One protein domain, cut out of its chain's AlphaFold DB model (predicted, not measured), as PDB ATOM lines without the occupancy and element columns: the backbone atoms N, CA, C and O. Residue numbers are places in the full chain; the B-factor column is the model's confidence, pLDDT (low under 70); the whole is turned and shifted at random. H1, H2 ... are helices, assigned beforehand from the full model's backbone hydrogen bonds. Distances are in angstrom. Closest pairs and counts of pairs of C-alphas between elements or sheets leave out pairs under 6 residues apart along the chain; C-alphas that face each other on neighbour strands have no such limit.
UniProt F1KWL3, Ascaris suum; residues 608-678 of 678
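What this domain is: This is residues 608 to 678 of the 678 residues of a protein of Ascaris suum (UniProt F1KWL3). Three short helices, H1, H2 and H3, make a small loose cluster, with H2 and H3 meeting at a corner; a long unnamed loop, residues 641 to 666, swings away and returns to the last helix, H4, which runs back near the three others without clearly touching them. The printed part has 71 residues with four named helices, in the order H1, H2, H3, H4, and no named strand. The class is all helix, though under half of the residues, 32 of 71, are in named elements. The whole is compact, with a radius of gyration of the C-alphas of 11.7 A, and elongated, spanning 38 by 24 by 19 A.

How they stand to each other: H1, residues 609 to 613, and H2, residues 622 to 631, only just touch, with 3 pairs of C-alphas within 8 A; the closest C-alphas, of Ile 613 and Ile 625, are 6.6 A apart. H2 and H3, residues 635 to 640, touch only at the corner, and only just, with 3 pairs within 8 A, closest at Ala 629 and His 635, 4.9 A between C-alphas; they stand about perpendicular at 73 degrees. H4, residues 667 to 677, is close to H3 but not clearly touching: their closest C-alphas, of Phe 637 and Ala 671, are 7.4 A apart. In all four helices every O i to N i+4 pair is within hydrogen-bond range.

Where its parts are: H1 begins at C-alpha 609, (-9.946, 46.726, 22.190). H2 is 14.3 A long from first to last C-alpha. H4 is 15.4 A long and ends at C-alpha 677, (-9.163, 47.930, 8.623).

The domain as a whole: The C-alphas farthest apart, of Ser 619 and Ser 663, are 38.4 A apart. The printed part has no cut. The link from H3 to H4 is long. Residues 651 to 678 are under 70 in pLDDT.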
ATOM      1  N   SER A 608      -9.055  43.085  25.422       90.19
ATOM      2  CA  SER A 608      -9.591  44.446  25.273       90.19
ATOM      3  C   SER A 608      -9.375  45.003  23.858       90.19
ATOM      4  O   SER A 608      -8.510  44.530  23.115       90.19
ATOM      5  N   ILE A 609     -10.147  46.023  23.470       91.00
ATOM      6  CA  ILE A 609      -9.946  46.726  22.190       91.00
ATOM      7  C   ILE A 609      -8.546  47.355  22.148       91.00
ATOM      8  O   ILE A 609      -7.864  47.220  21.136       91.00
ATOM      9  N   THR A 610      -8.073  47.948  23.253       91.81
ATOM     10  CA  THR A 610      -6.692  48.454  23.380       91.81
ATOM     11  C   THR A 610      -5.657  47.380  23.040       91.81
ATOM     12  O   THR A 610      -4.746  47.617  22.248       91.81
ATOM     13  N   GLU A 611      -5.800  46.179  23.605       91.00
ATOM     14  CA  GLU A 611      -4.868  45.061  23.394       91.00
ATOM     15  C   GLU A 611      -4.950  44.454  21.987       91.00
ATOM     16  O   GLU A 611      -3.980  43.844  21.544       91.00
ATOM     17  N   ASN A 612      -6.086  44.589  21.295       90.88
ATOM     18  CA  ASN A 612      -6.219  44.162  19.900       90.88
ATOM     19  C   ASN A 612      -5.583  45.179  18.941       90.88
ATOM     20  O   ASN A 612      -4.828  44.768  18.070       90.88
ATOM     21  N   ILE A 613      -5.819  46.486  19.129       91.88
ATOM     22  CA  ILE A 613      -5.222  47.536  18.274       91.88
ATOM     23  C   ILE A 613      -3.697  47.582  18.443       91.88
ATOM     24  O   ILE A 613      -2.960  47.732  17.477       91.88
ATOM     25  N   SER A 614      -3.196  47.420  19.671       91.56
ATOM     26  CA  SER A 614      -1.749  47.411  19.948       91.56
ATOM     27  C   SER A 614      -1.068  46.061  19.671       91.56
ATOM     28  O   SER A 614       0.118  45.896  19.971       91.56
ATOM     29  N   TYR A 615      -1.786  45.076  19.123       90.19
ATOM     30  CA  TYR A 615      -1.270  43.722  18.948       90.19
ATOM     31  C   TYR A 615      -0.064  43.693  17.995       90.19
ATOM     32  O   TYR A 615      -0.160  44.066  16.833       90.19
ATOM     33  N   GLY A 616       1.084  43.225  18.495       80.69
ATOM     34  CA  GLY A 616       2.333  43.142  17.725       80.69
ATOM     35  C   GLY A 616       3.183  44.418  17.722       80.69
ATOM     36  O   GLY A 616       4.314  44.383  17.242       80.69
ATOM     37  N   LEU A 617       2.704  45.519  18.313       86.31
ATOM     38  CA  LEU A 617       3.452  46.770  18.431       86.31
ATOM     39  C   LEU A 617       4.148  46.884  19.798       86.31
ATOM     40  O   LEU A 617       3.638  46.435  20.825       86.31
ATOM     41  N   GLN A 618       5.329  47.507  19.825       80.62
ATOM     42  CA  GLN A 618       6.054  47.816  21.062       80.62
ATOM     43  C   GLN A 618       5.863  49.291  21.427       80.62
ATOM     44  O   GLN A 618       5.989  50.156  20.566       80.62
ATOM     45  N   SER A 619       5.631  49.578  22.713       80.44
ATOM     46  CA  SER A 619       5.624  50.944  23.266       80.44
ATOM     47  C   SER A 619       4.612  51.905  22.616       80.44
ATOM     48  O   SER A 619       4.963  53.029  22.269       80.44
ATOM     49  N   VAL A 620       3.356  51.472  22.465       87.38
ATOM     50  CA  VAL A 620       2.258  52.291  21.918       87.38
ATOM     51  C   VAL A 620       1.603  53.122  23.024       87.38
ATOM     52  O   VAL A 620       1.324  52.591  24.102       87.38
ATOM     53  N   THR A 621       1.347  54.410  22.773       91.62
ATOM     54  CA  THR A 621       0.604  55.269  23.709       91.62
ATOM     55  C   THR A 621      -0.907  55.189  23.472       91.62
ATOM     56  O   THR A 621      -1.361  54.880  22.371       91.62
ATOM     57  N   ASP A 622      -1.713  55.511  24.486       90.19
ATOM     58  CA  ASP A 622      -3.176  55.567  24.327       90.19
ATOM     59  C   ASP A 622      -3.604  56.583  23.249       90.19
ATOM     60  O   ASP A 622      -4.612  56.382  22.573       90.19
ATOM     61  N   GLU A 623      -2.828  57.656  23.053       93.00
ATOM     62  CA  GLU A 623      -3.068  58.647  21.998       93.00
ATOM     63  C   GLU A 623      -2.890  58.040  20.603       93.00
ATOM     64  O   GLU A 623      -3.738  58.259  19.737       93.00
ATOM     65  N   ASP A 624      -1.856  57.222  20.392       92.38
ATOM     66  CA  ASP A 624      -1.633  56.522  19.119       92.38
ATOM     67  C   ASP A 624      -2.799  55.582  18.791       92.38
ATOM     68  O   ASP A 624      -3.282  55.551  17.658       92.38
ATOM     69  N   ILE A 625      -3.305  54.865  19.800       92.50
ATOM     70  CA  ILE A 625      -4.448  53.948  19.666       92.50
ATOM     71  C   ILE A 625      -5.722  54.715  19.300       92.50
ATOM     72  O   ILE A 625      -6.501  54.274  18.450       92.50
ATOM     73  N   ILE A 626      -5.953  55.870  19.930       93.38
ATOM     74  CA  ILE A 626      -7.099  56.727  19.620       93.38
ATOM     75  C   ILE A 626      -6.984  57.284  18.202       93.38
ATOM     76  O   ILE A 626      -7.963  57.226  17.458       93.38
ATOM     77  N   ASN A 627      -5.806  57.772  17.815       93.50
ATOM     78  CA  ASN A 627      -5.557  58.325  16.487       93.50
ATOM     79  C   ASN A 627      -5.758  57.267  15.392       93.50
ATOM     80  O   ASN A 627      -6.474  57.530  14.427       93.50
ATOM     81  N   ALA A 628      -5.220  56.055  15.569       91.75
ATOM     82  CA  ALA A 628      -5.430  54.941  14.641       91.75
ATOM     83  C   ALA A 628      -6.924  54.602  14.502       91.75
ATOM     84  O   ALA A 628      -7.468  54.564  13.398       91.75
ATOM     85  N   ALA A 629      -7.637  54.485  15.626       91.94
ATOM     86  CA  ALA A 629      -9.075  54.230  15.621       91.94
ATOM     87  C   ALA A 629      -9.898  55.366  14.982       91.94
ATOM     88  O   ALA A 629     -10.963  55.106  14.422       91.94
ATOM     89  N   GLN A 630      -9.453  56.622  15.071       93.06
ATOM     90  CA  GLN A 630     -10.093  57.749  14.387       93.06
ATOM     91  C   GLN A 630      -9.853  57.691  12.876       93.06
ATOM     92  O   GLN A 630     -10.805  57.835  12.113       93.06
ATOM     93  N   MET A 631      -8.621  57.408  12.442       92.44
ATOM     94  CA  MET A 631      -8.282  57.225  11.024       92.44
ATOM     95  C   MET A 631      -9.077  56.076  10.386       92.44
ATOM     96  O   MET A 631      -9.492  56.176   9.233       92.44
ATOM     97  N   ALA A 632      -9.351  55.028  11.162       89.00
ATOM     98  CA  ALA A 632     -10.152  53.873  10.768       89.00
ATOM     99  C   ALA A 632     -11.675  54.083  10.852       89.00
ATOM    100  O   ALA A 632     -12.446  53.183  10.526       89.00
ATOM    101  N   ASN A 633     -12.140  55.249  11.321       90.62
ATOM    102  CA  ASN A 633     -13.550  55.523  11.635       90.62
ATOM    103  C   ASN A 633     -14.173  54.540  12.654       90.62
ATOM    104  O   ASN A 633     -15.380  54.289  12.640       90.62
ATOM    105  N   ALA A 634     -13.366  53.985  13.559       90.00
ATOM    106  CA  ALA A 634     -13.799  53.072  14.616       90.00
ATOM    107  C   ALA A 634     -14.032  53.774  15.970       90.00
ATOM    108  O   ALA A 634     -14.785  53.272  16.806       90.00
ATOM    109  N   HIS A 635     -13.421  54.941  16.195       92.06
ATOM    110  CA  HIS A 635     -13.433  55.659  17.477       92.06
ATOM    111  C   HIS A 635     -14.837  55.908  18.052       92.06
ATOM    112  O   HIS A 635     -15.102  55.577  19.212       92.06
ATOM    113  N   ASP A 636     -15.745  56.453  17.240       90.25
ATOM    114  CA  ASP A 636     -17.090  56.832  17.689       90.25
ATOM    115  C   ASP A 636     -17.884  55.619  18.175       90.25
ATOM    116  O   ASP A 636     -18.542  55.664  19.218       90.25
ATOM    117  N   PHE A 637     -17.773  54.505  17.451       86.00
ATOM    118  CA  PHE A 637     -18.382  53.240  17.832       86.00
ATOM    119  C   PHE A 637     -17.735  52.674  19.111       86.00
ATOM    120  O   PHE A 637     -18.447  52.259  20.029       86.00
ATOM    121  N   ILE A 638     -16.400  52.707  19.224       90.38
ATOM    122  CA  ILE A 638     -15.684  52.198  20.402       90.38
ATOM    123  C   ILE A 638     -16.131  52.952  21.659       90.38
ATOM    124  O   ILE A 638     -16.424  52.321  22.673       90.38
ATOM    125  N   ILE A 639     -16.259  54.282  21.607       91.06
ATOM    126  CA  ILE A 639     -16.691  55.097  22.756       91.06
ATOM    127  C   ILE A 639     -18.128  54.785  23.201       91.06
ATOM    128  O   ILE A 639     -18.442  54.929  24.387       91.06
ATOM    129  N   GLN A 640     -18.996  54.339  22.289       88.12
ATOM    130  CA  GLN A 640     -20.380  53.970  22.608       88.12
ATOM    131  C   GLN A 640     -20.495  52.640  23.368       88.12
ATOM    132  O   GLN A 640     -21.544  52.356  23.959       88.12
ATOM    133  N   THR A 641     -19.437  51.826  23.388       85.75
ATOM    134  CA  THR A 641     -19.398  50.590  24.180       85.75
ATOM    135  C   THR A 641     -19.331  50.883  25.684       85.75
ATOM    136  O   THR A 641     -18.904  51.951  26.130       85.75
ATOM    137  N   THR A 642     -19.759  49.924  26.511       83.12
ATOM    138  CA  THR A 642     -19.847  50.096  27.974       83.12
ATOM    139  C   THR A 642     -18.514  50.469  28.619       83.12
ATOM    140  O   THR A 642     -18.497  51.338  29.490       83.12
ATOM    141  N   TYR A 643     -17.416  49.849  28.176       87.00
ATOM    142  CA  TYR A 643     -16.076  50.049  28.735       87.00
ATOM    143  C   TYR A 643     -15.125  50.769  27.771       87.00
ATOM    144  O   TYR A 643     -13.921  50.821  28.022       87.00
ATOM    145  N   LYS A 644     -15.653  51.365  26.692       91.69
ATOM    146  CA  LYS A 644     -14.866  52.049  25.655       91.69
ATOM    147  C   LYS A 644     -13.752  51.126  25.130       91.69
ATOM    148  O   LYS A 644     -14.014  49.965  24.826       91.69
ATOM    149  N   TYR A 645     -12.508  51.595  25.095       90.19
ATOM    150  CA  TYR A 645     -11.337  50.811  24.689       90.19
ATOM    151  C   TYR A 645     -11.011  49.626  25.623       90.19
ATOM    152  O   TYR A 645     -10.396  48.653  25.195       90.19
ATOM    153  N   GLY A 646     -11.491  49.646  26.872       89.81
ATOM    154  CA  GLY A 646     -11.380  48.523  27.809       89.81
ATOM    155  C   GLY A 646     -12.413  47.413  27.584       89.81
ATOM    156  O   GLY A 646     -12.460  46.456  28.355       89.81
ATOM    157  N   THR A 647     -13.280  47.532  26.573       88.44
ATOM    158  CA  THR A 647     -14.261  46.492  26.246       88.44
ATOM    159  C   THR A 647     -13.540  45.260  25.711       88.44
ATOM    160  O   THR A 647     -12.818  45.345  24.723       88.44
ATOM    161  N   ASN A 648     -13.747  44.111  26.355       86.94
ATOM    162  CA  ASN A 648     -13.265  42.832  25.839       86.94
ATOM    163  C   ASN A 648     -14.095  42.409  24.623       86.94
ATOM    164  O   ASN A 648     -15.322  42.527  24.652       86.94
ATOM    165  N   VAL A 649     -13.412  41.931  23.583       85.69
ATOM    166  CA  VAL A 649     -13.976  41.467  22.304       85.69
ATOM    167  C   VAL A 649     -13.570  40.010  22.033       85.69
ATOM    168  O   VAL A 649     -12.918  39.393  22.871       85.69
ATOM    169  N   GLY A 650     -13.961  39.437  20.888       80.44
ATOM    170  CA  GLY A 650     -13.594  38.078  20.466       80.44
ATOM    171  C   GLY A 650     -14.584  36.980  20.886       80.44
ATOM    172  O   GLY A 650     -15.601  37.227  21.535       80.44
ATOM    173  N   GLU A 651     -14.281  35.731  20.517       69.06
ATOM    174  CA  GLU A 651     -15.203  34.575  20.569       69.06
ATOM    175  C   GLU A 651     -15.786  34.264  21.969       69.06
ATOM    176  O   GLU A 651     -16.852  33.662  22.088       69.06
ATOM    177  N   LYS A 652     -15.111  34.695  23.046       48.16
ATOM    178  CA  LYS A 652     -15.504  34.440  24.448       48.16
ATOM    179  C   LYS A 652     -15.890  35.688  25.248       48.16
ATOM    180  O   LYS A 652     -16.145  35.580  26.445       48.16
ATOM    181  N   GLY A 653     -15.973  36.857  24.617       46.59
ATOM    182  CA  GLY A 653     -16.304  38.100  25.304       46.59
ATOM    183  C   GLY A 653     -16.937  39.095  24.353       46.59
ATOM    184  O   GLY A 653     -16.237  39.910  23.788       46.59
ATOM    185  N   SER A 654     -18.265  39.035  24.215       50.25
ATOM    186  CA  SER A 654     -19.089  40.035  23.527       50.25
ATOM    187  C   SER A 654     -18.798  40.206  22.026       50.25
ATOM    188  O   SER A 654     -17.960  41.012  21.626       50.25
ATOM    189  N   GLN A 655     -19.634  39.592  21.173       55.28
ATOM    190  CA  GLN A 655     -20.005  40.247  19.910       55.28
ATOM    191  C   GLN A 655     -20.385  41.685  20.260       55.28
ATOM    192  O   GLN A 655     -21.315  41.888  21.033       55.28
ATOM    193  N   MET A 656     -19.594  42.646  19.792       53.72
ATOM    194  CA  MET A 656     -19.693  44.070  20.102       53.72
ATOM    195  C   MET A 656     -21.152  44.559  20.159       53.72
ATOM    196  O   MET A 656     -21.782  44.750  19.125       53.72
ATOM    197  N   ARG A 657     -21.701  44.746  21.367       48.34
ATOM    198  CA  ARG A 657     -23.031  45.340  21.569       48.34
ATOM    199  C   ARG A 657     -22.868  46.812  21.930       48.34
ATOM    200  O   ARG A 657     -22.290  47.138  22.969       48.34
ATOM    201  N   THR A 658     -23.370  47.697  21.077       43.91
ATOM    202  CA  THR A 658     -23.521  49.125  21.387       43.91
ATOM    203  C   THR A 658     -24.609  49.325  22.445       43.91
ATOM    204  O   THR A 658     -25.523  48.510  22.586       43.91
ATOM    205  N   LYS A 659     -24.545  50.429  23.203       45.88
ATOM    206  CA  LYS A 659     -25.551  50.786  24.227       45.88
ATOM    207  C   LYS A 659     -26.975  50.999  23.682       45.88
ATOM    208  O   LYS A 659     -27.897  51.114  24.486       45.88
ATOM    209  N   THR A 660     -27.164  51.065  22.365       40.28
ATOM    210  CA  THR A 660     -28.426  51.472  21.723       40.28
ATOM    211  C   THR A 660     -29.132  50.398  20.894       40.28
ATOM    212  O   THR A 660     -30.281  50.626  20.531       40.28
ATOM    213  N   GLU A 661     -28.554  49.220  20.644       39.12
ATOM    214  CA  GLU A 661     -29.188  48.220  19.764       39.12
ATOM    215  C   GLU A 661     -29.394  46.862  20.448       39.12
ATOM    216  O   GLU A 661     -28.582  45.943  20.374       39.12
ATOM    217  N   ASN A 662     -30.564  46.707  21.070       37.72
ATOM    218  CA  ASN A 662     -31.191  45.400  21.255       37.72
ATOM    219  C   ASN A 662     -31.896  45.012  19.940       37.72
ATOM    220  O   ASN A 662     -33.106  45.204  19.865       37.72
ATOM    221  N   SER A 663     -31.190  44.543  18.898       33.72
ATOM    222  CA  SER A 663     -31.726  43.549  17.922       33.72
ATOM    223  C   SER A 663     -30.898  43.278  16.655       33.72
ATOM    224  O   SER A 663     -31.135  42.231  16.058       33.72
ATOM    225  N   ASP A 664     -29.920  44.093  16.248       36.97
ATOM    226  CA  ASP A 664     -29.286  43.895  14.930       36.97
ATOM    227  C   ASP A 664     -27.918  43.194  14.976       36.97
ATOM    228  O   ASP A 664     -26.917  43.710  15.457       36.97
ATOM    229  N   SER A 665     -27.866  41.983  14.414       38.16
ATOM    230  CA  SER A 665     -26.641  41.178  14.243       38.16
ATOM    231  C   SER A 665     -25.741  41.645  13.088       38.16
ATOM    232  O   SER A 665     -24.645  41.120  12.916       38.16
ATOM    233  N   SER A 666     -26.183  42.632  12.300       34.38
ATOM    234  CA  SER A 666     -25.457  43.144  11.129       34.38
ATOM    235  C   SER A 666     -24.475  44.280  11.455       34.38
ATOM    236  O   SER A 666     -23.538  44.515  10.690       34.38
ATOM    237  N   SER A 667     -24.643  44.968  12.593       38.66
ATOM    238  CA  SER A 667     -23.783  46.087  13.007       38.66
ATOM    239  C   SER A 667     -22.485  45.631  13.687       38.66
ATOM    240  O   SER A 667     -21.460  46.297  13.554       38.66
ATOM    241  N   SER A 668     -22.478  44.453  14.321       40.12
ATOM    242  CA  SER A 668     -21.280  43.867  14.945       40.12
ATOM    243  C   SER A 668     -20.228  43.405  13.927       40.12
ATOM    244  O   SER A 668     -19.037  43.549  14.188       40.12
ATOM    245  N   SER A 669     -20.655  42.916  12.755       39.38
ATOM    246  CA  SER A 669     -19.765  42.586  11.629       39.38
ATOM    247  C   SER A 669     -19.085  43.841  11.085       39.38
ATOM    248  O   SER A 669     -17.864  43.874  11.020       39.38
ATOM    249  N   LYS A 670     -19.838  44.920  10.834       40.47
ATOM    250  CA  LYS A 670     -19.266  46.199  10.376       40.47
ATOM    251  C   LYS A 670     -18.300  46.832  11.383       40.47
ATOM    252  O   LYS A 670     -17.362  47.512  10.986       40.47
ATOM    253  N   ALA A 671     -18.532  46.634  12.680       43.53
ATOM    254  CA  ALA A 671     -17.651  47.138  13.729       43.53
ATOM    255  C   ALA A 671     -16.334  46.347  13.825       43.53
ATOM    256  O   ALA A 671     -15.278  46.950  14.006       43.53
ATOM    257  N   ALA A 672     -16.385  45.020  13.662       42.72
ATOM    258  CA  ALA A 672     -15.186  44.193  13.536       42.72
ATOM    259  C   ALA A 672     -14.409  44.522  12.250       42.72
ATOM    260  O   ALA A 672     -13.187  44.642  12.304       42.72
ATOM    261  N   ASP A 673     -15.117  44.761  11.141       43.91
ATOM    262  CA  ASP A 673     -14.531  45.194   9.869       43.91
ATOM    263  C   ASP A 673     -13.809  46.540  10.017       43.91
ATOM    264  O   ASP A 673     -12.637  46.645   9.676       43.91
ATOM    265  N   ASN A 674     -14.441  47.553  10.618       40.53
ATOM    266  CA  ASN A 674     -13.813  48.869  10.791       40.53
ATOM    267  C   ASN A 674     -12.625  48.867  11.769       40.53
ATOM    268  O   ASN A 674     -11.714  49.672  11.608       40.53
ATOM    269  N   ILE A 675     -12.620  47.991  12.780       46.44
ATOM    270  CA  ILE A 675     -11.500  47.884  13.733       46.44
ATOM    271  C   ILE A 675     -10.320  47.115  13.136       46.44
ATOM    272  O   ILE A 675      -9.191  47.387  13.511       46.44
ATOM    273  N   ALA A 676     -10.555  46.181  12.216       38.78
ATOM    274  CA  ALA A 676      -9.481  45.437  11.562       38.78
ATOM    275  C   ALA A 676      -8.909  46.117  10.309       38.78
ATOM    276  O   ALA A 676      -7.846  45.728   9.836       38.78
ATOM    277  N   VAL A 677      -9.624  47.096   9.748       37.38
ATOM    278  CA  VAL A 677      -9.163  47.930   8.623       37.38
ATOM    279  C   VAL A 677      -8.218  49.055   9.086       37.38
ATOM    280  O   VAL A 677      -7.478  49.598   8.265       37.38
ATOM    281  N   GLY A 678      -8.264  49.416  10.372       31.52
ATOM    282  CA  GLY A 678      -7.442  50.449  11.012       31.52
ATOM    283  C   GLY A 678      -6.174  49.918  11.636       31.52
ATOM    284  O   GLY A 678      -5.149  50.629  11.536       31.52
TER     285      GLY A 678